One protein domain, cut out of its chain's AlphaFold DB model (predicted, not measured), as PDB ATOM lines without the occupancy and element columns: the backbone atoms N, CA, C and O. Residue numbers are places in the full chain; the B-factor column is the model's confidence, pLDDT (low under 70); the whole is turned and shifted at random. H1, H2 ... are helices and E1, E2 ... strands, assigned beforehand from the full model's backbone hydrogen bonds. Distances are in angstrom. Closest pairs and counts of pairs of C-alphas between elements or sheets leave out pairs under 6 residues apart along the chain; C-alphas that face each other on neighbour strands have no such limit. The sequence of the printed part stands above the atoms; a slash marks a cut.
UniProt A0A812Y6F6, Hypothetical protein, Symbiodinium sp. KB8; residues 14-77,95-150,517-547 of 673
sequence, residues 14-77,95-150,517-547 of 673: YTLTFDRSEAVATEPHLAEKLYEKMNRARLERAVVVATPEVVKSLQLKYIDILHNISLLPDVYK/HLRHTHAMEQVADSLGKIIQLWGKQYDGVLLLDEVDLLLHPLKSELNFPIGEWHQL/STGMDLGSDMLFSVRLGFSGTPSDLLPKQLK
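This is residues 14 to 77, 95 to 150 and 517 to 547 of the 673 residues of the protein "Hypothetical protein" of Symbiodinium sp. KB8 (UniProt A0A812Y6F6). Three long helices pack through H3: H1 runs alongside H3 at a shallow tilt, H2 packs on H3 at a steep tilt of 40 degrees, and H1 and H2 stay apart from each other. Near the end of H3, the parallel strand pair E2 and E4 and the short helices H4 and H5 form a small head, while E3 runs past H2 and then bends away. The printed part has 151 residues with five named helices and four named strands, in the order H1 E1 H2 H3 E2 H4 E3 H5 E4; its class is mixed, helices and strands, and it is compact, with a radius of gyration of the C-alphas of 16.8 A and spans of 54 by 47 by 23 A.

Start at Tyr 14; residues 14 to 27 hold no named element. Find C-alpha 28 at (15.986, -51.006, -40.344), where H1 begins, residues 28 to 43, 22.4 A. E1 is residues 47 to 49, H2 52 to 70, 27.3 A, and H3 95 to 116, 32.1 A. Then come E2, 123 to 127, H4, 129 to 132, E3, 140 to 149, 22.7 A with a bend of 87 degrees at residue 146, and H5, 519 to 523. E4, 530 to 534, ends at C-alpha 534, (50.924, -50.166, -48.687).

H1 and H3 touch, closest at the C-alphas of Pro 28 and Val 105, 4.9 A, at a shallow tilt of 13 degrees, the same way. H2 and H3 touch at Tyr 62 and Ala 106, C-alphas 5.5 A apart, at a steep tilt of 40 degrees, opposite ways. H1 and H2 are apart. Residues 14 to 15 pair, parallel, with 48 to 49 of E1. The closest C-alphas of H2 and E3, Leu 60 and Phe 142, are 7.1 A apart. E2 and E4 are parallel; look at N 124 and O 530, 2.9 A, within hydrogen-bond range. H4 and H5 are close but not clearly touching, with the closest C-alphas, Leu 132 and Gly 519, 6.5 A apart. Every O i to N i+4 pair is within range in H1, H2 and H5, 17 of 18 in H3; H4 is too short for one.

C-alphas 75 and 538 are farthest apart, 55.8 A. Cuts leave 12.6 A between C-alphas 77 and 95, and 24.4 A between 150 and 517. Of the links printed whole, none is long. Residues 74 to 77 and 537 to 540 have pLDDT under 70.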
ATOM      1  N   TYR A  14      33.060 -58.387 -52.832       90.44
ATOM      2  CA  TYR A  14      31.873 -57.610 -52.512       90.44
ATOM      3  C   TYR A  14      32.247 -56.137 -52.467       90.44
ATOM      4  O   TYR A  14      33.269 -55.774 -51.897       90.44
ATOM      5  N   THR A  15      31.387 -55.279 -52.997       89.25
ATOM      6  CA  THR A  15      31.514 -53.833 -52.809       89.25
ATOM      7  C   THR A  15      30.625 -53.396 -51.650       89.25
ATOM      8  O   THR A  15      29.443 -53.774 -51.586       89.25
ATOM      9  N   LEU A  16      31.202 -52.623 -50.732       90.12
ATOM     10  CA  LEU A  16      30.487 -51.944 -49.661       90.12
ATOM     11  C   LEU A  16      30.322 -50.471 -50.041       90.12
ATOM     12  O   LEU A  16      31.297 -49.774 -50.313       90.12
ATOM     13  N   THR A  17      29.073 -50.024 -50.058       85.38
ATOM     14  CA  THR A  17      28.667 -48.636 -50.269       85.38
ATOM     15  C   THR A  17      27.784 -48.238 -49.097       85.38
ATOM     16  O   THR A  17      26.956 -49.043 -48.663       85.38
ATOM     17  N   PHE A  18      28.018 -47.052 -48.552       86.12
ATOM     18  CA  PHE A  18      27.240 -46.495 -47.456       86.12
ATOM     19  C   PHE A  18      27.442 -44.982 -47.418       86.12
ATOM     20  O   PHE A  18      28.581 -44.512 -47.423       86.12
ATOM     21  N   ASP A  19      26.342 -44.246 -47.318       79.19
ATOM     22  CA  ASP A  19      26.317 -42.793 -47.153       79.19
ATOM     23  C   ASP A  19      25.315 -42.415 -46.046       79.19
ATOM     24  O   ASP A  19      24.347 -43.133 -45.788       79.19
ATOM     25  N   ARG A  20      25.521 -41.259 -45.408       79.12
ATOM     26  CA  ARG A  20      24.613 -40.655 -44.424       79.12
ATOM     27  C   ARG A  20      23.184 -40.512 -44.953       79.12
ATOM     28  O   ARG A  20      22.243 -40.627 -44.169       79.12
ATOM     29  N   SER A  21      23.043 -40.213 -46.245       70.25
ATOM     30  CA  SER A  21      21.765 -39.901 -46.900       70.25
ATOM     31  C   SER A  21      21.089 -41.105 -47.565       70.25
ATOM     32  O   SER A  21      19.982 -40.969 -48.085       70.25
ATOM     33  N   GLU A  22      21.728 -42.277 -47.578       76.31
ATOM     34  CA  GLU A  22      21.141 -43.487 -48.159       76.31
ATOM     35  C   GLU A  22      20.026 -44.057 -47.273       76.31
ATOM     36  O   GLU A  22      20.084 -43.999 -46.047       76.31
ATOM     37  N   ALA A  23      19.033 -44.705 -47.893       76.19
ATOM     38  CA  ALA A  23      17.939 -45.367 -47.172       76.19
ATOM     39  C   ALA A  23      18.441 -46.439 -46.187       76.19
ATOM     40  O   ALA A  23      17.821 -46.688 -45.160       76.19
ATOM     41  N   VAL A  24      19.611 -47.035 -46.443       81.31
ATOM     42  CA  VAL A  24      20.255 -47.995 -45.530       81.31
ATOM     43  C   VAL A  24      20.588 -47.367 -44.167       81.31
ATOM     44  O   VAL A  24      20.625 -48.072 -43.162       81.31
ATOM     45  N   ALA A  25      20.802 -46.049 -44.108       79.56
ATOM     46  CA  ALA A  25      21.118 -45.322 -42.881       79.56
ATOM     47  C   ALA A  25      19.883 -44.973 -42.027       79.56
ATOM     48  O   ALA A  25      20.043 -44.486 -40.904       79.56
ATOM     49  N   THR A  26      18.667 -45.186 -42.544       82.50
ATOM     50  CA  THR A  26      17.402 -44.823 -41.880       82.50
ATOM     51  C   THR A  26      16.406 -45.979 -41.789       82.50
ATOM     52  O   THR A  26      15.616 -46.018 -40.849       82.50
ATOM     53  N   GLU A  27      16.436 -46.930 -42.725       87.69
ATOM     54  CA  GLU A  27      15.492 -48.043 -42.799       87.69
ATOM     55  C   GLU A  27      16.066 -49.327 -42.168       87.69
ATOM     56  O   GLU A  27      17.016 -49.910 -42.706       87.69
ATOM     57  N   PRO A  28      15.461 -49.849 -41.078       90.25
ATOM     58  CA  PRO A  28      15.986 -51.006 -40.344       90.25
ATOM     59  C   PRO A  28      16.210 -52.250 -41.206       90.25
ATOM     60  O   PRO A  28      17.250 -52.897 -41.127       90.25
ATOM     61  N   HIS A  29      15.254 -52.560 -42.082       91.69
ATOM     62  CA  HIS A  29      15.300 -53.763 -42.908       91.69
ATOM     63  C   HIS A  29      16.430 -53.731 -43.953       91.69
ATOM     64  O   HIS A  29      16.953 -54.777 -44.338       91.69
ATOM     65  N   LEU A  30      16.816 -52.543 -44.434       90.75
ATOM     66  CA  LEU A  30      17.946 -52.385 -45.350       90.75
ATOM     67  C   LEU A  30      19.275 -52.479 -44.601       90.75
ATOM     68  O   LEU A  30      20.200 -53.125 -45.097       90.75
ATOM     69  N   ALA A  31      19.358 -51.891 -43.404       91.31
ATOM     70  CA  ALA A  31      20.524 -52.019 -42.532       91.31
ATOM     71  C   ALA A  31      20.782 -53.488 -42.148       91.31
ATOM     72  O   ALA A  31      21.919 -53.960 -42.207       91.31
ATOM     73  N   GLU A  32      19.722 -54.244 -41.847       94.12
ATOM     74  CA  GLU A  32      19.813 -55.677 -41.558       94.12
ATOM     75  C   GLU A  32      20.278 -56.479 -42.781       94.12
ATOM     76  O   GLU A  32      21.218 -57.270 -42.681       94.12
ATOM     77  N   LYS A  33      19.723 -56.213 -43.973       93.81
ATOM     78  CA  LYS A  33      20.206 -56.820 -45.229       93.81
ATOM     79  C   LYS A  33      21.676 -56.505 -45.506       93.81
ATOM     80  O   LYS A  33      22.404 -57.361 -46.018       93.81
ATOM     81  N   LEU A  34      22.133 -55.292 -45.189       93.50
ATOM     82  CA  LEU A  34      23.542 -54.928 -45.321       93.50
ATOM     83  C   LEU A  34      24.410 -55.762 -44.371       93.50
ATOM     84  O   LEU A  34      25.427 -56.312 -44.800       93.50
ATOM     85  N   TYR A  35      23.985 -55.917 -43.115       94.88
ATOM     86  CA  TYR A  35      24.652 -56.798 -42.158       94.88
ATOM     87  C   TYR A  35      24.703 -58.248 -42.658       94.88
ATOM     88  O   TYR A  35      25.777 -58.852 -42.661       94.88
ATOM     89  N   GLU A  36      23.594 -58.801 -43.154       94.94
ATOM     90  CA  GLU A  36      23.558 -60.156 -43.714       94.94
ATOM     91  C   GLU A  36      24.529 -60.323 -44.889       94.94
ATOM     92  O   GLU A  36      25.236 -61.332 -44.973       94.94
ATOM     93  N   LYS A  37      24.611 -59.322 -45.776       94.19
ATOM     94  CA  LYS A  37      25.568 -59.292 -46.891       94.19
ATOM     95  C   LYS A  37      27.011 -59.330 -46.382       94.19
ATOM     96  O   LYS A  37      27.811 -60.112 -46.896       94.19
ATOM     97  N   MET A  38      27.344 -58.530 -45.367       94.44
ATOM     98  CA  MET A  38      28.693 -58.493 -44.780       94.44
ATOM     99  C   MET A  38      29.028 -59.780 -44.022       94.44
ATOM    100  O   MET A  38      30.122 -60.328 -44.170       94.44
ATOM    101  N   ASN A  39      28.076 -60.331 -43.270       94.00
ATOM    102  CA  ASN A  39      28.261 -61.596 -42.571       94.00
ATOM    103  C   ASN A  39      28.415 -62.768 -43.556       94.00
ATOM    104  O   ASN A  39      29.245 -63.650 -43.337       94.00
ATOM    105  N   ARG A  40      27.698 -62.759 -44.687       93.56
ATOM    106  CA  ARG A  40      27.909 -63.727 -45.774       93.56
ATOM    107  C   ARG A  40      29.307 -63.605 -46.373       93.56
ATOM    108  O   ARG A  40      29.975 -64.623 -46.525       93.56
ATOM    109  N   ALA A  41      29.779 -62.385 -46.643       92.44
ATOM    110  CA  ALA A  41      31.138 -62.159 -47.138       92.44
ATOM    111  C   ALA A  41      32.196 -62.735 -46.179       92.44
ATOM    112  O   ALA A  41      33.144 -63.385 -46.622       92.44
ATOM    113  N   ARG A  42      31.989 -62.589 -44.862       91.38
ATOM    114  CA  ARG A  42      32.829 -63.213 -43.828       91.38
ATOM    115  C   ARG A  42      32.788 -64.742 -43.890       91.38
ATOM    116  O   ARG A  42      33.844 -65.372 -43.910       91.38
ATOM    117  N   LEU A  43      31.595 -65.343 -43.927       91.44
ATOM    118  CA  LEU A  43      31.422 -66.803 -43.991       91.44
ATOM    119  C   LEU A  43      32.079 -67.407 -45.242       91.44
ATOM    120  O   LEU A  43      32.697 -68.465 -45.166       91.44
ATOM    121  N   GLU A  44      32.004 -66.702 -46.372       91.12
ATOM    122  CA  GLU A  44      32.611 -67.106 -47.644       91.12
ATOM    123  C   GLU A  44      34.103 -66.738 -47.763       91.12
ATOM    124  O   GLU A  44      34.737 -67.061 -48.768       91.12
ATOM    125  N   ARG A  45      34.689 -66.072 -46.753       88.94
ATOM    126  CA  ARG A  45      36.073 -65.546 -46.764       88.94
ATOM    127  C   ARG A  45      36.376 -64.665 -47.986       88.94
ATOM    128  O   ARG A  45      37.494 -64.683 -48.522       88.94
ATOM    129  N   ALA A  46      35.365 -63.920 -48.418       91.38
ATOM    130  CA  ALA A  46      35.405 -63.013 -49.550       91.38
ATOM    131  C   ALA A  46      36.190 -61.728 -49.226       91.38
ATOM    132  O   ALA A  46      36.475 -61.428 -48.068       91.38
ATOM    133  N   VAL A  47      36.552 -60.975 -50.263       91.56
ATOM    134  CA  VAL A  47      37.176 -59.651 -50.142       91.56
ATOM    135  C   VAL A  47      36.080 -58.593 -50.201       91.56
ATOM    136  O   VAL A  47      35.207 -58.667 -51.063       91.56
ATOM    137  N   VAL A  48      36.113 -57.614 -49.298       93.50
ATOM    138  CA  VAL A  48      35.208 -56.460 -49.335       93.50
ATOM    139  C   VAL A  48      36.007 -55.233 -49.755       93.50
ATOM    140  O   VAL A  48      37.020 -54.922 -49.135       93.50
ATOM    141  N   VAL A  49      35.556 -54.553 -50.805       92.69
ATOM    142  CA  VAL A  49      36.158 -53.322 -51.325       92.69
ATOM    143  C   VAL A  49      35.256 -52.149 -50.958       92.69
ATOM    144  O   VAL A  49      34.047 -52.191 -51.202       92.69
ATOM    145  N   ALA A  50      35.845 -51.117 -50.364       90.69
ATOM    146  CA  ALA A  50      35.162 -49.911 -49.914       90.69
ATOM    147  C   ALA A  50      36.095 -48.703 -50.059       90.69
ATOM    148  O   ALA A  50      37.313 -48.851 -49.978       90.69
ATOM    149  N   THR A  51      35.528 -47.510 -50.222       87.38
ATOM    150  CA  THR A  51      36.286 -46.265 -50.050       87.38
ATOM    151  C   THR A  51      36.471 -45.977 -48.552       87.38
ATOM    152  O   THR A  51      35.663 -46.434 -47.733       87.38
ATOM    153  N   PRO A  52      37.497 -45.205 -48.142       86.44
ATOM    154  CA  PRO A  52      37.663 -44.813 -46.739       86.44
ATOM    155  C   PRO A  52      36.438 -44.065 -46.191       86.44
ATOM    156  O   PRO A  52      36.092 -44.216 -45.020       86.44
ATOM    157  N   GLU A  53      35.766 -43.278 -47.034       85.44
ATOM    158  CA  GLU A  53      34.569 -42.511 -46.680       85.44
ATOM    159  C   GLU A  53      33.414 -43.409 -46.241       85.44
ATOM    160  O   GLU A  53      32.729 -43.085 -45.281       85.44
ATOM    161  N   VAL A  54      33.225 -44.564 -46.885       89.56
ATOM    162  CA  VAL A  54      32.153 -45.516 -46.555       89.56
ATOM    163  C   VAL A  54      32.310 -46.060 -45.134       89.56
ATOM    164  O   VAL A  54      31.347 -46.101 -44.370       89.56
ATOM    165  N   VAL A  55      33.533 -46.443 -44.754       91.00
ATOM    166  CA  VAL A  55      33.827 -46.983 -43.415       91.00
ATOM    167  C   VAL A  55      33.615 -45.911 -42.344       91.00
ATOM    168  O   VAL A  55      32.959 -46.166 -41.332       91.00
ATOM    169  N   LYS A  56      34.109 -44.693 -42.594       90.44
ATOM    170  CA  LYS A  56      33.947 -43.553 -41.682       90.44
ATOM    171  C   LYS A  56      32.495 -43.109 -41.565       90.44
ATOM    172  O   LYS A  56      32.024 -42.886 -40.458       90.44
ATOM    173  N   SER A  57      31.766 -43.028 -42.676       90.75
ATOM    174  CA  SER A  57      30.339 -42.692 -42.694       90.75
ATOM    175  C   SER A  57      29.522 -43.683 -41.876       90.75
ATOM    176  O   SER A  57      28.643 -43.267 -41.126       90.75
ATOM    177  N   LEU A  58      29.831 -44.982 -41.966       92.81
ATOM    178  CA  LEU A  58      29.161 -46.015 -41.177       92.81
ATOM    179  C   LEU A  58      29.418 -45.823 -39.676       92.81
ATOM    180  O   LEU A  58      28.473 -45.823 -38.884       92.81
ATOM    181  N   GLN A  59      30.676 -45.584 -39.290       92.25
ATOM    182  CA  GLN A  59      31.048 -45.293 -37.904       92.25
ATOM    183  C   GLN A  59      30.368 -44.017 -37.382       92.25
ATOM    184  O   GLN A  59      29.750 -44.033 -36.316       92.25
ATOM    185  N   LEU A  60      30.462 -42.911 -38.123       92.56
ATOM    186  CA  LEU A  60      29.876 -41.631 -37.733       92.56
ATOM    187  C   LEU A  60      28.356 -41.720 -37.647       92.56
ATOM    188  O   LEU A  60      27.776 -41.161 -36.720       92.56
ATOM    189  N   LYS A  61      27.705 -42.454 -38.559       92.12
ATOM    190  CA  LYS A  61      26.254 -42.647 -38.511       92.12
ATOM    191  C   LYS A  61      25.823 -43.459 -37.293       92.12
ATOM    192  O   LYS A  61      24.816 -43.124 -36.677       92.12
ATOM    193  N   TYR A  62      26.585 -44.486 -36.923       92.94
ATOM    194  CA  TYR A  62      26.344 -45.235 -35.690       92.94
ATOM    195  C   TYR A  62      26.405 -44.316 -34.456       92.94
ATOM    196  O   TYR A  62      25.474 -44.310 -33.654       92.94
ATOM    197  N   ILE A  63      27.436 -43.470 -34.350       92.50
ATOM    198  CA  ILE A  63      27.584 -42.508 -33.243       92.50
ATOM    199  C   ILE A  63      26.480 -41.439 -33.267       92.50
ATOM    200  O   ILE A  63      25.922 -41.129 -32.219       92.50
ATOM    201  N   ASP A  64      26.128 -40.907 -34.442       91.00
ATOM    202  CA  ASP A  64      25.022 -39.955 -34.638       91.00
ATOM    203  C   ASP A  64      23.704 -40.527 -34.100       91.00
ATOM    204  O   ASP A  64      23.005 -39.877 -33.324       91.00
ATOM    205  N   ILE A  65      23.379 -41.780 -34.435       90.00
ATOM    206  CA  ILE A  65      22.164 -42.427 -33.929       90.00
ATOM    207  C   ILE A  65      22.210 -42.580 -32.401       90.00
ATOM    208  O   ILE A  65      21.245 -42.210 -31.735       90.00
ATOM    209  N   LEU A  66      23.322 -43.068 -31.837       90.56
ATOM    210  CA  LEU A  66      23.470 -43.205 -30.383       90.56
ATOM    211  C   LEU A  66      23.347 -41.862 -29.656       90.56
ATOM    212  O   LEU A  66      22.701 -41.780 -28.611       90.56
ATOM    213  N   HIS A  67      23.934 -40.806 -30.218       89.50
ATOM    214  CA  HIS A  67      23.832 -39.459 -29.675       89.50
ATOM    215  C   HIS A  67      22.381 -38.970 -29.683       89.50
ATOM    216  O   HIS A  67      21.877 -38.546 -28.644       89.50
ATOM    217  N   ASN A  68      21.679 -39.111 -30.812       85.94
ATOM    218  CA  ASN A  68      20.270 -38.733 -30.914       85.94
ATOM    219  C   ASN A  68      19.393 -39.508 -29.919       85.94
ATOM    220  O   ASN A  68      18.534 -38.905 -29.287       85.94
ATOM    221  N   ILE A  69      19.640 -40.810 -29.725       84.88
ATOM    222  CA  ILE A  69      18.937 -41.621 -28.717       84.88
ATOM    223  C   ILE A  69      19.233 -41.107 -27.299       84.88
ATOM    224  O   ILE A  69      18.319 -41.007 -26.485       84.88
ATOM    225  N   SER A  70      20.482 -40.727 -27.001       84.62
ATOM    226  CA  SER A  70      20.879 -40.228 -25.674       84.62
ATOM    227  C   SER A  70      20.257 -38.879 -25.292       84.62
ATOM    228  O   SER A  70      20.120 -38.587 -24.106       84.62
ATOM    229  N   LEU A  71      19.873 -38.065 -26.282       82.75
ATOM    230  CA  LEU A  71      19.223 -36.767 -26.077       82.75
ATOM    231  C   LEU A  71      17.713 -36.882 -25.818       82.75
ATOM    232  O   LEU A  71      17.076 -35.887 -25.465       82.75
ATOM    233  N   LEU A  72      17.119 -38.064 -26.006       78.44
ATOM    234  CA  LEU A  72      15.687 -38.252 -25.800       78.44
ATOM    235  C   LEU A  72      15.338 -38.218 -24.300       78.44
ATOM    236  O   LEU A  72      16.006 -38.874 -23.500       78.44
ATOM    237  N   PRO A  73      14.269 -37.502 -23.891       71.19
ATOM    238  CA  PRO A  73      13.823 -37.483 -22.500       71.19
ATOM    239  C   PRO A  73      13.509 -38.890 -21.962       71.19
ATOM    240  O   PRO A  73      12.868 -39.691 -22.643       71.19
ATOM    241  N   ASP A  74      13.830 -39.155 -20.690       61.41
ATOM    242  CA  ASP A  74      13.592 -40.444 -20.002       61.41
ATOM    243  C   ASP A  74      12.111 -40.903 -19.971       61.41
ATOM    244  O   ASP A  74      11.814 -42.056 -19.655       61.41
ATOM    245  N   VAL A  75      11.168 -40.035 -20.359       55.06
ATOM    246  CA  VAL A  75       9.707 -40.273 -20.431       55.06
ATOM    247  C   VAL A  75       9.311 -41.322 -21.496       55.06
ATOM    248  O   VAL A  75       8.146 -41.731 -21.591       55.06
ATOM    249  N   TYR A  76      10.274 -41.790 -22.295       52.88
ATOM    250  CA  TYR A  76      10.100 -42.856 -23.286       52.88
ATOM    251  C   TYR A  76      10.573 -44.243 -22.815       52.88
ATOM    252  O   TYR A  76      10.371 -45.227 -23.528       52.88
ATOM    253  N   LYS A  77      11.081 -44.373 -21.580       48.66
ATOM    254  CA  LYS A  77      11.151 -45.671 -20.891       48.66
ATOM    255  C   LYS A  77       9.728 -46.070 -20.504       48.66
ATOM    256  O   LYS A  77       9.123 -45.451 -19.637       48.66
ATOM    257  N   HIS A  95       6.677 -41.154 -32.617       75.12
ATOM    258  CA  HIS A  95       8.006 -40.878 -32.078       75.12
ATOM    259  C   HIS A  95       8.670 -42.148 -31.526       75.12
ATOM    260  O   HIS A  95       9.789 -42.458 -31.913       75.12
ATOM    261  N   LEU A  96       7.952 -42.953 -30.733       76.00
ATOM    262  CA  LEU A  96       8.444 -44.247 -30.236       76.00
ATOM    263  C   LEU A  96       8.818 -45.215 -31.365       76.00
ATOM    264  O   LEU A  96       9.850 -45.876 -31.292       76.00
ATOM    265  N   ARG A  97       7.998 -45.302 -32.420       80.62
ATOM    266  CA  ARG A  97       8.301 -46.122 -33.604       80.62
ATOM    267  C   ARG A  97       9.549 -45.628 -34.326       80.62
ATOM    268  O   ARG A  97      10.353 -46.447 -34.754       80.62
ATOM    269  N   HIS A  98       9.708 -44.312 -34.450       83.12
ATOM    270  CA  HIS A  98      10.884 -43.712 -35.065       83.12
ATOM    271  C   HIS A  98      12.153 -43.994 -34.250       83.12
ATOM    272  O   HIS A  98      13.128 -44.488 -34.809       83.12
ATOM    273  N   THR A  99      12.116 -43.790 -32.930       83.06
ATOM    274  CA  THR A  99      13.230 -44.119 -32.030       83.06
ATOM    275  C   THR A  99      13.582 -45.602 -32.092       83.06
ATOM    276  O   THR A  99      14.750 -45.944 -32.237       83.06
ATOM    277  N   HIS A 100      12.586 -46.490 -32.066       85.31
ATOM    278  CA  HIS A 100      12.834 -47.927 -32.159       85.31
ATOM    279  C   HIS A 100      13.453 -48.328 -33.506       85.31
ATOM    280  O   HIS A 100      14.350 -49.166 -33.557       85.31
ATOM    281  N   ALA A 101      13.022 -47.710 -34.609       86.69
ATOM    282  CA  ALA A 101      13.658 -47.916 -35.906       86.69
ATOM    283  C   ALA A 101      15.126 -47.448 -35.892       86.69
ATOM    284  O   ALA A 101      15.999 -48.154 -36.391       86.69
ATOM    285  N   MET A 102      15.419 -46.302 -35.269       87.56
ATOM    286  CA  MET A 102      16.795 -45.827 -35.094       87.56
ATOM    287  C   MET A 102      17.645 -46.816 -34.283       87.56
ATOM    288  O   MET A 102      18.755 -47.134 -34.703       87.56
ATOM    289  N   GLU A 103      17.121 -47.357 -33.179       89.38
ATOM    290  CA  GLU A 103      17.791 -48.397 -32.382       89.38
ATOM    291  C   GLU A 103      18.124 -49.635 -33.226       89.38
ATOM    292  O   GLU A 103      19.264 -50.091 -33.229       89.38
ATOM    293  N   GLN A 104      17.169 -50.139 -34.014       91.81
ATOM    294  CA  GLN A 104      17.386 -51.304 -34.880       91.81
ATOM    295  C   GLN A 104      18.462 -51.062 -35.952       91.81
ATOM    296  O   GLN A 104      19.255 -51.959 -36.268       91.81
ATOM    297  N   VAL A 105      18.506 -49.851 -36.519       92.69
ATOM    298  CA  VAL A 105      19.579 -49.454 -37.439       92.69
ATOM    299  C   VAL A 105      20.914 -49.424 -36.694       92.69
ATOM    300  O   VAL A 105      21.877 -50.017 -37.175       92.69
ATOM    301  N   ALA A 106      20.980 -48.808 -35.508       93.62
ATOM    302  CA  ALA A 106      22.200 -48.765 -34.701       93.62
ATOM    303  C   ALA A 106      22.708 -50.166 -34.339       93.62
ATOM    304  O   ALA A 106      23.901 -50.425 -34.477       93.62
ATOM    305  N   ASP A 107      21.823 -51.089 -33.965       94.44
ATOM    306  CA  ASP A 107      22.175 -52.484 -33.697       94.44
ATOM    307  C   ASP A 107      22.764 -53.167 -34.934       94.44
ATOM    308  O   ASP A 107      23.760 -53.887 -34.846       94.44
ATOM    309  N   SER A 108      22.173 -52.933 -36.108       95.25
ATOM    310  CA  SER A 108      22.650 -53.503 -37.372       95.25
ATOM    311  C   SER A 108      24.023 -52.951 -37.765       95.25
ATOM    312  O   SER A 108      24.924 -53.724 -38.101       95.25
ATOM    313  N   LEU A 109      24.224 -51.632 -37.666       94.44
ATOM    314  CA  LEU A 109      25.518 -50.993 -37.928       94.44
ATOM    315  C   LEU A 109      26.577 -51.422 -36.904       94.44
ATOM    316  O   LEU A 109      27.701 -51.752 -37.280       94.44
ATOM    317  N   GLY A 110      26.209 -51.501 -35.624       93.94
ATOM    318  CA  GLY A 110      27.075 -51.979 -34.549       93.94
ATOM    319  C   GLY A 110      27.539 -53.417 -34.779       93.94
ATOM    320  O   GLY A 110      28.726 -53.707 -34.642       93.94
ATOM    321  N   LYS A 111      26.641 -54.307 -35.227       94.62
ATOM    322  CA  LYS A 111      27.005 -55.674 -35.630       94.62
ATOM    323  C   LYS A 111      27.998 -55.683 -36.792       94.62
ATOM    324  O   LYS A 111      28.930 -56.478 -36.760       94.62
ATOM    325  N   ILE A 112      27.840 -54.812 -37.794       93.81
ATOM    326  CA  ILE A 112      28.806 -54.687 -38.903       93.81
ATOM    327  C   ILE A 112      30.181 -54.256 -38.376       93.81
ATOM    328  O   ILE A 112      31.174 -54.897 -38.708       93.81
ATOM    329  N   ILE A 113      30.239 -53.234 -37.517       92.94
ATOM    330  CA  ILE A 113      31.494 -52.760 -36.908       92.94
ATOM    331  C   ILE A 113      32.149 -53.873 -36.074       92.94
ATOM    332  O   ILE A 113      33.363 -54.061 -36.127       92.94
ATOM    333  N   GLN A 114      31.362 -54.679 -35.355       92.62
ATOM    334  CA  GLN A 114      31.884 -55.827 -34.608       92.62
ATOM    335  C   GLN A 114      32.573 -56.855 -35.515       92.62
ATOM    336  O   GLN A 114      33.587 -57.410 -35.095       92.62
ATOM    337  N   LEU A 115      32.092 -57.070 -36.752       91.81
ATOM    338  CA  LEU A 115      32.754 -57.958 -37.727       91.81
ATOM    339  C   LEU A 115      34.183 -57.503 -38.067       91.81
ATOM    340  O   LEU A 115      34.997 -58.327 -38.481       91.81
ATOM    341  N   TRP A 116      34.488 -56.213 -37.920       91.06
ATOM    342  CA  TRP A 116      35.814 -55.638 -38.170       91.06
ATOM    343  C   TRP A 116      36.737 -55.723 -36.949       91.06
ATOM    344  O   TRP A 116      37.956 -55.856 -37.086       91.06
ATOM    345  N   GLY A 117      36.147 -55.671 -35.755       87.88
ATOM    346  CA  GLY A 117      36.862 -55.646 -34.487       87.88
ATOM    347  C   GLY A 117      37.505 -56.980 -34.087       87.88
ATOM    348  O   GLY A 117      37.536 -57.965 -34.826       87.88
ATOM    349  N   LYS A 118      38.004 -57.020 -32.845       83.31
ATOM    350  CA  LYS A 118      38.736 -58.165 -32.262       83.31
ATOM    351  C   LYS A 118      37.913 -59.453 -32.157       83.31
ATOM    352  O   LYS A 118      38.485 -60.523 -32.040       83.31
ATOM    353  N   GLN A 119      36.583 -59.369 -32.170       86.62
ATOM    354  CA  GLN A 119      35.724 -60.547 -32.020       86.62
ATOM    355  C   GLN A 119      35.802 -61.493 -33.227       86.62
ATOM    356  O   GLN A 119      35.637 -62.701 -33.065       86.62
ATOM    357  N   TYR A 120      36.036 -60.952 -34.424       87.06
ATOM    358  CA  TYR A 120      36.041 -61.716 -35.673       87.06
ATOM    359  C   TYR A 120      37.352 -61.577 -36.463       87.06
ATOM    360  O   TYR A 120      37.391 -61.983 -37.622       87.06
ATOM    361  N   ASP A 121      38.401 -61.020 -35.845       86.50
ATOM    362  CA  ASP A 121      39.729 -60.803 -36.438       86.50
ATOM    363  C   ASP A 121      39.675 -60.140 -37.825       86.50
ATOM    364  O   ASP A 121      40.308 -60.581 -38.790       86.50
ATOM    365  N   GLY A 122      38.889 -59.064 -37.942       88.69
ATOM    366  CA  GLY A 122      38.795 -58.295 -39.178       88.69
ATOM    367  C   GLY A 122      40.154 -57.723 -39.595       88.69
ATOM    368  O   GLY A 122      40.857 -57.101 -38.792       88.69
ATOM    369  N   VAL A 123      40.507 -57.925 -40.870       91.00
ATOM    370  CA  VAL A 123      41.755 -57.444 -41.480       91.00
ATOM    371  C   VAL A 123      41.445 -56.307 -42.445       91.00
ATOM    372  O   VAL A 123      40.701 -56.500 -43.407       91.00
ATOM    373  N   LEU A 124      42.057 -55.146 -42.218       92.44
ATOM    374  CA  LEU A 124      42.005 -54.005 -43.126       92.44
ATOM    375  C   LEU A 124      43.269 -53.956 -43.986       92.44
ATOM    376  O   LEU A 124      44.381 -53.907 -43.459       92.44
ATOM    377  N   LEU A 125      43.089 -53.948 -45.305       91.62
ATOM    378  CA  LEU A 125      44.151 -53.673 -46.269       91.62
ATOM    379  C   LEU A 125      43.978 -52.235 -46.767       91.62
ATOM    380  O   LEU A 125      42.919 -51.896 -47.290       91.62
ATOM    381  N   LEU A 126      44.996 -51.406 -46.565       88.94
ATOM    382  CA  LEU A 126      45.031 -50.006 -46.976       88.94
ATOM    383  C   LEU A 126      46.005 -49.862 -48.144       88.94
ATOM    384  O   LEU A 126      47.164 -50.255 -48.025       88.94
ATOM    385  N   ASP A 127      45.528 -49.295 -49.241       87.12
ATOM    386  CA  ASP A 127      46.336 -48.922 -50.403       87.12
ATOM    387  C   ASP A 127      46.498 -47.398 -50.437       87.12
ATOM    388  O   ASP A 127      45.587 -46.698 -50.002       87.12
ATOM    389  N   GLU A 128      47.640 -46.883 -50.881       83.00
ATOM    390  CA  GLU A 128      48.012 -45.457 -50.783       83.00
ATOM    391  C   GLU A 128      47.740 -44.851 -49.396       83.00
ATOM    392  O   GLU A 128      46.980 -43.895 -49.203       83.00
ATOM    393  N   VAL A 129      48.347 -45.466 -48.377       82.75
ATOM    394  CA  VAL A 129      48.157 -45.111 -46.958       82.75
ATOM    395  C   VAL A 129      48.422 -43.627 -46.682       82.75
ATOM    396  O   VAL A 129      47.764 -43.027 -45.835       82.75
ATOM    397  N   ASP A 130      49.375 -43.027 -47.381       76.00
ATOM    398  CA  ASP A 130      49.721 -41.612 -47.291       76.00
ATOM    399  C   ASP A 130      48.578 -40.692 -47.734       76.00
ATOM    400  O   ASP A 130      48.369 -39.653 -47.103       76.00
ATOM    401  N   LEU A 131      47.788 -41.093 -48.734       76.50
ATOM    402  CA  LEU A 131      46.563 -40.401 -49.130       76.50
ATOM    403  C   LEU A 131      45.415 -40.724 -48.165       76.50
ATOM    404  O   LEU A 131      44.759 -39.817 -47.639       76.50
ATOM    405  N   LEU A 132      45.185 -42.016 -47.898       81.94
ATOM    406  CA  LEU A 132      44.058 -42.488 -47.091       81.94
ATOM    407  C   LEU A 132      44.118 -42.011 -45.648       81.94
ATOM    408  O   LEU A 132      43.066 -41.812 -45.042       81.94
ATOM    409  N   LEU A 133      45.309 -41.854 -45.074       83.94
ATOM    410  CA  LEU A 133      45.503 -41.443 -43.684       83.94
ATOM    411  C   LEU A 133      46.010 -40.001 -43.562       83.94
ATOM    412  O   LEU A 133      46.331 -39.568 -42.455       83.94
ATOM    413  N   HIS A 134      46.039 -39.246 -44.666       80.62
ATOM    414  CA  HIS A 134      46.522 -37.870 -44.671       80.62
ATOM    415  C   HIS A 134      45.750 -37.014 -43.649       80.62
ATOM    416  O   HIS A 134      44.526 -36.880 -43.771       80.62
ATOM    417  N   PRO A 135      46.424 -36.357 -42.688       72.88
ATOM    418  CA  PRO A 135      45.755 -35.695 -41.565       72.88
ATOM    419  C   PRO A 135      44.794 -34.582 -42.001       72.88
ATOM    420  O   PRO A 135      43.784 -34.363 -41.349       72.88
ATOM    421  N   LEU A 136      45.083 -33.915 -43.124       71.12
ATOM    422  CA  LEU A 136      44.278 -32.796 -43.637       71.12
ATOM    423  C   LEU A 136      43.290 -33.167 -44.755       71.12
ATOM    424  O   LEU A 136      42.421 -32.366 -45.071       71.12
ATOM    425  N   LYS A 137      43.443 -34.332 -45.402       72.31
ATOM    426  CA  LYS A 137      42.610 -34.721 -46.564       72.31
ATOM    427  C   LYS A 137      41.647 -35.860 -46.240       72.31
ATOM    428  O   LYS A 137      40.663 -36.055 -46.936       72.31
ATOM    429  N   SER A 138      41.933 -36.608 -45.179       81.31
ATOM    430  CA  SER A 138      41.173 -37.783 -44.764       81.31
ATOM    431  C   SER A 138      40.044 -37.448 -43.775       81.31
ATOM    432  O   SER A 138      39.361 -38.348 -43.295       81.31
ATOM    433  N   GLU A 139      39.837 -36.183 -43.414       84.38
ATOM    434  CA  GLU A 139      38.808 -35.816 -42.437       84.38
ATOM    435  C   GLU A 139      37.402 -35.814 -43.060       84.38
ATOM    436  O   GLU A 139      37.149 -35.157 -44.067       84.38
ATOM    437  N   LEU A 140      36.469 -36.521 -42.420       86.06
ATOM    438  CA  LEU A 140      35.043 -36.522 -42.732       86.06
ATOM    439  C   LEU A 140      34.275 -35.894 -41.565       86.06
ATOM    440  O   LEU A 140      34.445 -36.304 -40.419       86.06
ATOM    441  N   ASN A 141      33.422 -34.911 -41.852       85.81
ATOM    442  CA  ASN A 141      32.678 -34.153 -40.845       85.81
ATOM    443  C   ASN A 141      31.164 -34.386 -41.000       85.81
ATOM    444  O   ASN A 141      30.604 -34.122 -42.061       85.81
ATOM    445  N   PHE A 142      30.489 -34.831 -39.939       86.19
ATOM    446  CA  PHE A 142      29.032 -34.952 -39.838       86.19
ATOM    447  C   PHE A 142      28.496 -33.855 -38.910       86.19
ATOM    448  O   PHE A 142      28.545 -34.011 -37.688       86.19
ATOM    449  N   PRO A 143      27.991 -32.735 -39.453       82.56
ATOM    450  CA  PRO A 143      27.355 -31.710 -38.635       82.56
ATOM    451  C   PRO A 143      26.039 -32.254 -38.040       82.56
ATOM    452  O   PRO A 143      25.294 -32.979 -38.715       82.56
ATOM    453  N   ILE A 144      25.804 -31.974 -36.754       82.88
ATOM    454  CA  ILE A 144      24.685 -32.481 -35.942       82.88
ATOM    455  C   ILE A 144      24.088 -31.369 -35.063       82.88
ATOM    456  O   ILE A 144      24.756 -30.389 -34.738       82.88
ATOM    457  N   GLY A 145      22.833 -31.535 -34.639       80.44
ATOM    458  CA  GLY A 145      22.119 -30.568 -33.796       80.44
ATOM    459  C   GLY A 145      21.257 -29.575 -34.582       80.44
ATOM    460  O   GLY A 145      20.907 -29.812 -35.739       80.44
ATOM    461  N   GLU A 146      20.874 -28.469 -33.946       79.38
ATOM    462  CA  GLU A 146      19.975 -27.482 -34.550       79.38
ATOM    463  C   GLU A 146      20.684 -26.559 -35.549       79.38
ATOM    464  O   GLU A 146      21.848 -26.183 -35.388       79.38
ATOM    465  N   TRP A 147      19.948 -26.173 -36.591       80.50
ATOM    466  CA  TRP A 147      20.419 -25.249 -37.615       80.50
ATOM    467  C   TRP A 147      20.299 -23.804 -37.144       80.50
ATOM    468  O   TRP A 147      19.196 -23.323 -36.885       80.50
ATOM    469  N   HIS A 148      21.421 -23.096 -37.125       82.00
ATOM    470  CA  HIS A 148      21.507 -21.686 -36.776       82.00
ATOM    471  C   HIS A 148      21.779 -20.848 -38.033       82.00
ATOM    472  O   HIS A 148      22.432 -21.292 -38.980       82.00
ATOM    473  N   GLN A 149      21.232 -19.632 -38.062       80.88
ATOM    474  CA  GLN A 149      21.573 -18.632 -39.076       80.88
ATOM    475  C   GLN A 149      23.025 -18.187 -38.878       80.88
ATOM    476  O   GLN A 149      23.475 -18.027 -37.742       80.88
ATOM    477  N   LEU A 150      23.752 -17.959 -39.973       80.75
ATOM    478  CA  LEU A 150      25.101 -17.411 -39.878       80.75
ATOM    479  C   LEU A 150      25.055 -15.987 -39.321       80.75
ATOM    480  O   LEU A 150      24.309 -15.135 -39.807       80.75
ATOM    481  N   SER A 517      35.533 -37.807 -38.246       89.19
ATOM    482  CA  SER A 517      36.348 -39.004 -38.381       89.19
ATOM    483  C   SER A 517      37.563 -38.710 -39.244       89.19
ATOM    484  O   SER A 517      37.456 -38.088 -40.299       89.19
ATOM    485  N   THR A 518      38.732 -39.145 -38.791       87.81
ATOM    486  CA  THR A 518      40.026 -38.836 -39.411       87.81
ATOM    487  C   THR A 518      40.716 -40.099 -39.920       87.81
ATOM    488  O   THR A 518      40.272 -41.224 -39.685       87.81
ATOM    489  N   GLY A 519      41.862 -39.938 -40.589       84.38
ATOM    490  CA  GLY A 519      42.740 -41.066 -40.912       84.38
ATOM    491  C   GLY A 519      43.168 -41.872 -39.676       84.38
ATOM    492  O   GLY A 519      43.379 -43.079 -39.768       84.38
ATOM    493  N   MET A 520      43.225 -41.252 -38.492       86.06
ATOM    494  CA  MET A 520      43.570 -41.958 -37.256       86.06
ATOM    495  C   MET A 520      42.556 -43.057 -36.918       86.06
ATOM    496  O   MET A 520      42.947 -44.116 -36.433       86.06
ATOM    497  N   ASP A 521      41.275 -42.860 -37.223       87.00
ATOM    498  CA  ASP A 521      40.231 -43.835 -36.894       87.00
ATOM    499  C   ASP A 521      40.376 -45.129 -37.699       87.00
ATOM    500  O   ASP A 521      40.158 -46.219 -37.172       87.00
ATOM    501  N   LEU A 522      40.822 -45.011 -38.955       86.81
ATOM    502  CA  LEU A 522      41.132 -46.152 -39.819       86.81
ATOM    503  C   LEU A 522      42.485 -46.790 -39.483       86.81
ATOM    504  O   LEU A 522      42.635 -48.009 -39.568       86.81
ATOM    505  N   GLY A 523      43.485 -45.977 -39.136       84.62
ATOM    506  CA  GLY A 523      44.833 -46.467 -38.853       84.62
ATOM    507  C   GLY A 523      45.035 -47.002 -37.430       84.62
ATOM    508  O   GLY A 523      46.006 -47.718 -37.180       84.62
ATOM    509  N   SER A 524      44.133 -46.683 -36.504       85.38
ATOM    510  CA  SER A 524      44.165 -47.159 -35.118       85.38
ATOM    511  C   SER A 524      43.526 -48.534 -34.935       85.38
ATOM    512  O   SER A 524      42.865 -49.070 -35.821       85.38
ATOM    513  N   ASP A 525      43.699 -49.119 -33.751       85.38
ATOM    514  CA  ASP A 525      43.057 -50.377 -33.358       85.38
ATOM    515  C   ASP A 525      41.589 -50.222 -32.917       85.38
ATOM    516  O   ASP A 525      41.004 -51.169 -32.390       85.38
ATOM    517  N   MET A 526      40.991 -49.046 -33.147       86.50
ATOM    518  CA  MET A 526      39.613 -48.740 -32.766       86.50
ATOM    519  C   MET A 526      38.586 -49.542 -33.574       86.50
ATOM    520  O   MET A 526      37.662 -50.106 -32.990       86.50
ATOM    521  N   LEU A 527      38.730 -49.592 -34.904       88.88
ATOM    522  CA  LEU A 527      37.779 -50.278 -35.792       88.88
ATOM    523  C   LEU A 527      38.240 -51.681 -36.190       88.88
ATOM    524  O   LEU A 527      37.452 -52.621 -36.174       88.88
ATOM    525  N   PHE A 528      39.515 -51.820 -36.552       90.44
ATOM    526  CA  PHE A 528      40.077 -53.070 -37.063       90.44
ATOM    527  C   PHE A 528      41.151 -53.580 -36.127       90.44
ATOM    528  O   PHE A 528      41.929 -52.792 -35.601       90.44
ATOM    529  N   SER A 529      41.234 -54.898 -35.951       82.19
ATOM    530  CA  SER A 529      42.264 -55.523 -35.109       82.19
ATOM    531  C   SER A 529      43.614 -55.634 -35.825       82.19
ATOM    532  O   SER A 529      44.651 -55.312 -35.236       82.19
ATOM    533  N   VAL A 530      43.595 -55.985 -37.114       87.69
ATOM    534  CA  VAL A 530      44.773 -56.121 -37.978       87.69
ATOM    535  C   VAL A 530      44.661 -55.144 -39.140       87.69
ATOM    536  O   VAL A 530      43.636 -55.080 -39.816       87.69
ATOM    537  N   ARG A 531      45.728 -54.381 -39.385       90.25
ATOM    538  CA  ARG A 531      45.797 -53.362 -40.437       90.25
ATOM    539  C   ARG A 531      47.118 -53.520 -41.169       90.25
ATOM    540  O   ARG A 531      48.165 -53.568 -40.527       90.25
ATOM    541  N   LEU A 532      47.067 -53.618 -42.489       88.62
ATOM    542  CA  LEU A 532      48.241 -53.702 -43.352       88.62
ATOM    543  C   LEU A 532      48.136 -52.594 -44.391       88.62
ATOM    544  O   LEU A 532      47.145 -52.522 -45.110       88.62
ATOM    545  N   GLY A 533      49.140 -51.727 -44.430       85.88
ATOM    546  CA  GLY A 533      49.175 -50.581 -45.323       85.88
ATOM    547  C   GLY A 533      50.289 -50.684 -46.353       85.88
ATOM    548  O   GLY A 533      51.403 -51.086 -46.016       85.88
ATOM    549  N   PHE A 534      49.985 -50.285 -47.582       84.81
ATOM    550  CA  PHE A 534      50.924 -50.166 -48.687       84.81
ATOM    551  C   PHE A 534      50.869 -48.737 -49.240       84.81
ATOM    552  O   PHE A 534      49.804 -48.136 -49.315       84.81
ATOM    553  N   SER A 535      52.021 -48.169 -49.577       78.50
ATOM    554  CA  SER A 535      52.116 -46.875 -50.254       78.50
ATOM    555  C   SER A 535      53.363 -46.884 -51.129       78.50
ATOM    556  O   SER A 535      54.389 -47.471 -50.751       78.50
ATOM    557  N   GLY A 536      53.262 -46.266 -52.305       72.25
ATOM    558  CA  GLY A 536      54.410 -46.004 -53.173       72.25
ATOM    559  C   GLY A 536      55.305 -44.875 -52.651       72.25
ATOM    560  O   GLY A 536      56.480 -44.800 -53.018       72.25
ATOM    561  N   THR A 537      54.777 -44.042 -51.754       67.31
ATOM    562  CA  THR A 537      55.402 -42.804 -51.291       67.31
ATOM    563  C   THR A 537      56.044 -42.990 -49.917       67.31
ATOM    564  O   THR A 537      55.423 -43.528 -48.994       67.31
ATOM    565  N   PRO A 538      57.287 -42.521 -49.707       64.88
ATOM    566  CA  PRO A 538      57.925 -42.566 -48.400       64.88
ATOM    567  C   PRO A 538      57.361 -41.473 -47.479       64.88
ATOM    568  O   PRO A 538      57.992 -40.442 -47.255       64.88
ATOM    569  N   SER A 539      56.153 -41.686 -46.955       67.81
ATOM    570  CA  SER A 539      55.528 -40.804 -45.968       67.81
ATOM    571  C   SER A 539      55.567 -41.425 -44.575       67.81
ATOM    572  O   SER A 539      54.974 -42.472 -44.316       67.81
ATOM    573  N   ASP A 540      56.221 -40.737 -43.638       68.94
ATOM    574  CA  ASP A 540      56.217 -41.100 -42.215       68.94
ATOM    575  C   ASP A 540      55.075 -40.418 -41.435       68.94
ATOM    576  O   ASP A 540      55.004 -40.522 -40.202       68.94
ATOM    577  N   LEU A 541      54.151 -39.732 -42.120       74.56
ATOM    578  CA  LEU A 541      52.962 -39.110 -41.522       74.56
ATOM    579  C   LEU A 541      51.856 -40.145 -41.257       74.56
ATOM    580  O   LEU A 541      50.706 -39.968 -41.641       74.56
ATOM    581  N   LEU A 542      52.213 -41.236 -40.576       77.44
ATOM    582  CA  LEU A 542      51.286 -42.295 -40.185       77.44
ATOM    583  C   LEU A 542      50.906 -42.216 -38.698       77.44
ATOM    584  O   LEU A 542      51.716 -41.776 -37.869       77.44
ATOM    585  N   PRO A 543      49.716 -42.717 -38.322       78.69
ATOM    586  CA  PRO A 543      49.360 -43.026 -36.941       78.69
ATOM    587  C   PRO A 543      50.476 -43.756 -36.193       78.69
ATOM    588  O   PRO A 543      51.070 -44.700 -36.713       78.69
ATOM    589  N   LYS A 544      50.726 -43.375 -34.932       81.50
ATOM    590  CA  LYS A 544      51.768 -44.003 -34.091       81.50
ATOM    591  C   LYS A 544      51.636 -45.530 -34.026       81.50
ATOM    592  O   LYS A 544      52.644 -46.216 -33.949       81.50
ATOM    593  N   GLN A 545      50.410 -46.045 -34.088       80.88
ATOM    594  CA  GLN A 545      50.092 -47.474 -34.010       80.88
ATOM    595  C   GLN A 545      50.383 -48.259 -35.305       80.88
ATOM    596  O   GLN A 545      50.385 -49.485 -35.263       80.88
ATOM    597  N   LEU A 546      50.623 -47.583 -36.436       80.69
ATOM    598  CA  LEU A 546      51.061 -48.202 -37.697       80.69
ATOM    599  C   LEU A 546      52.575 -48.098 -37.917       80.69
ATOM    600  O   LEU A 546      53.099 -48.673 -38.866       80.69
ATOM    601  N   LYS A 547      53.287 -47.365 -37.056       77.88
ATOM    602  CA  LYS A 547      54.743 -47.240 -37.131       77.88
ATOM    603  C   LYS A 547      55.426 -48.479 -36.529       77.88
ATOM    604  O   LYS A 547      54.921 -49.029 -35.551       77.88
TER     605      LYS A 547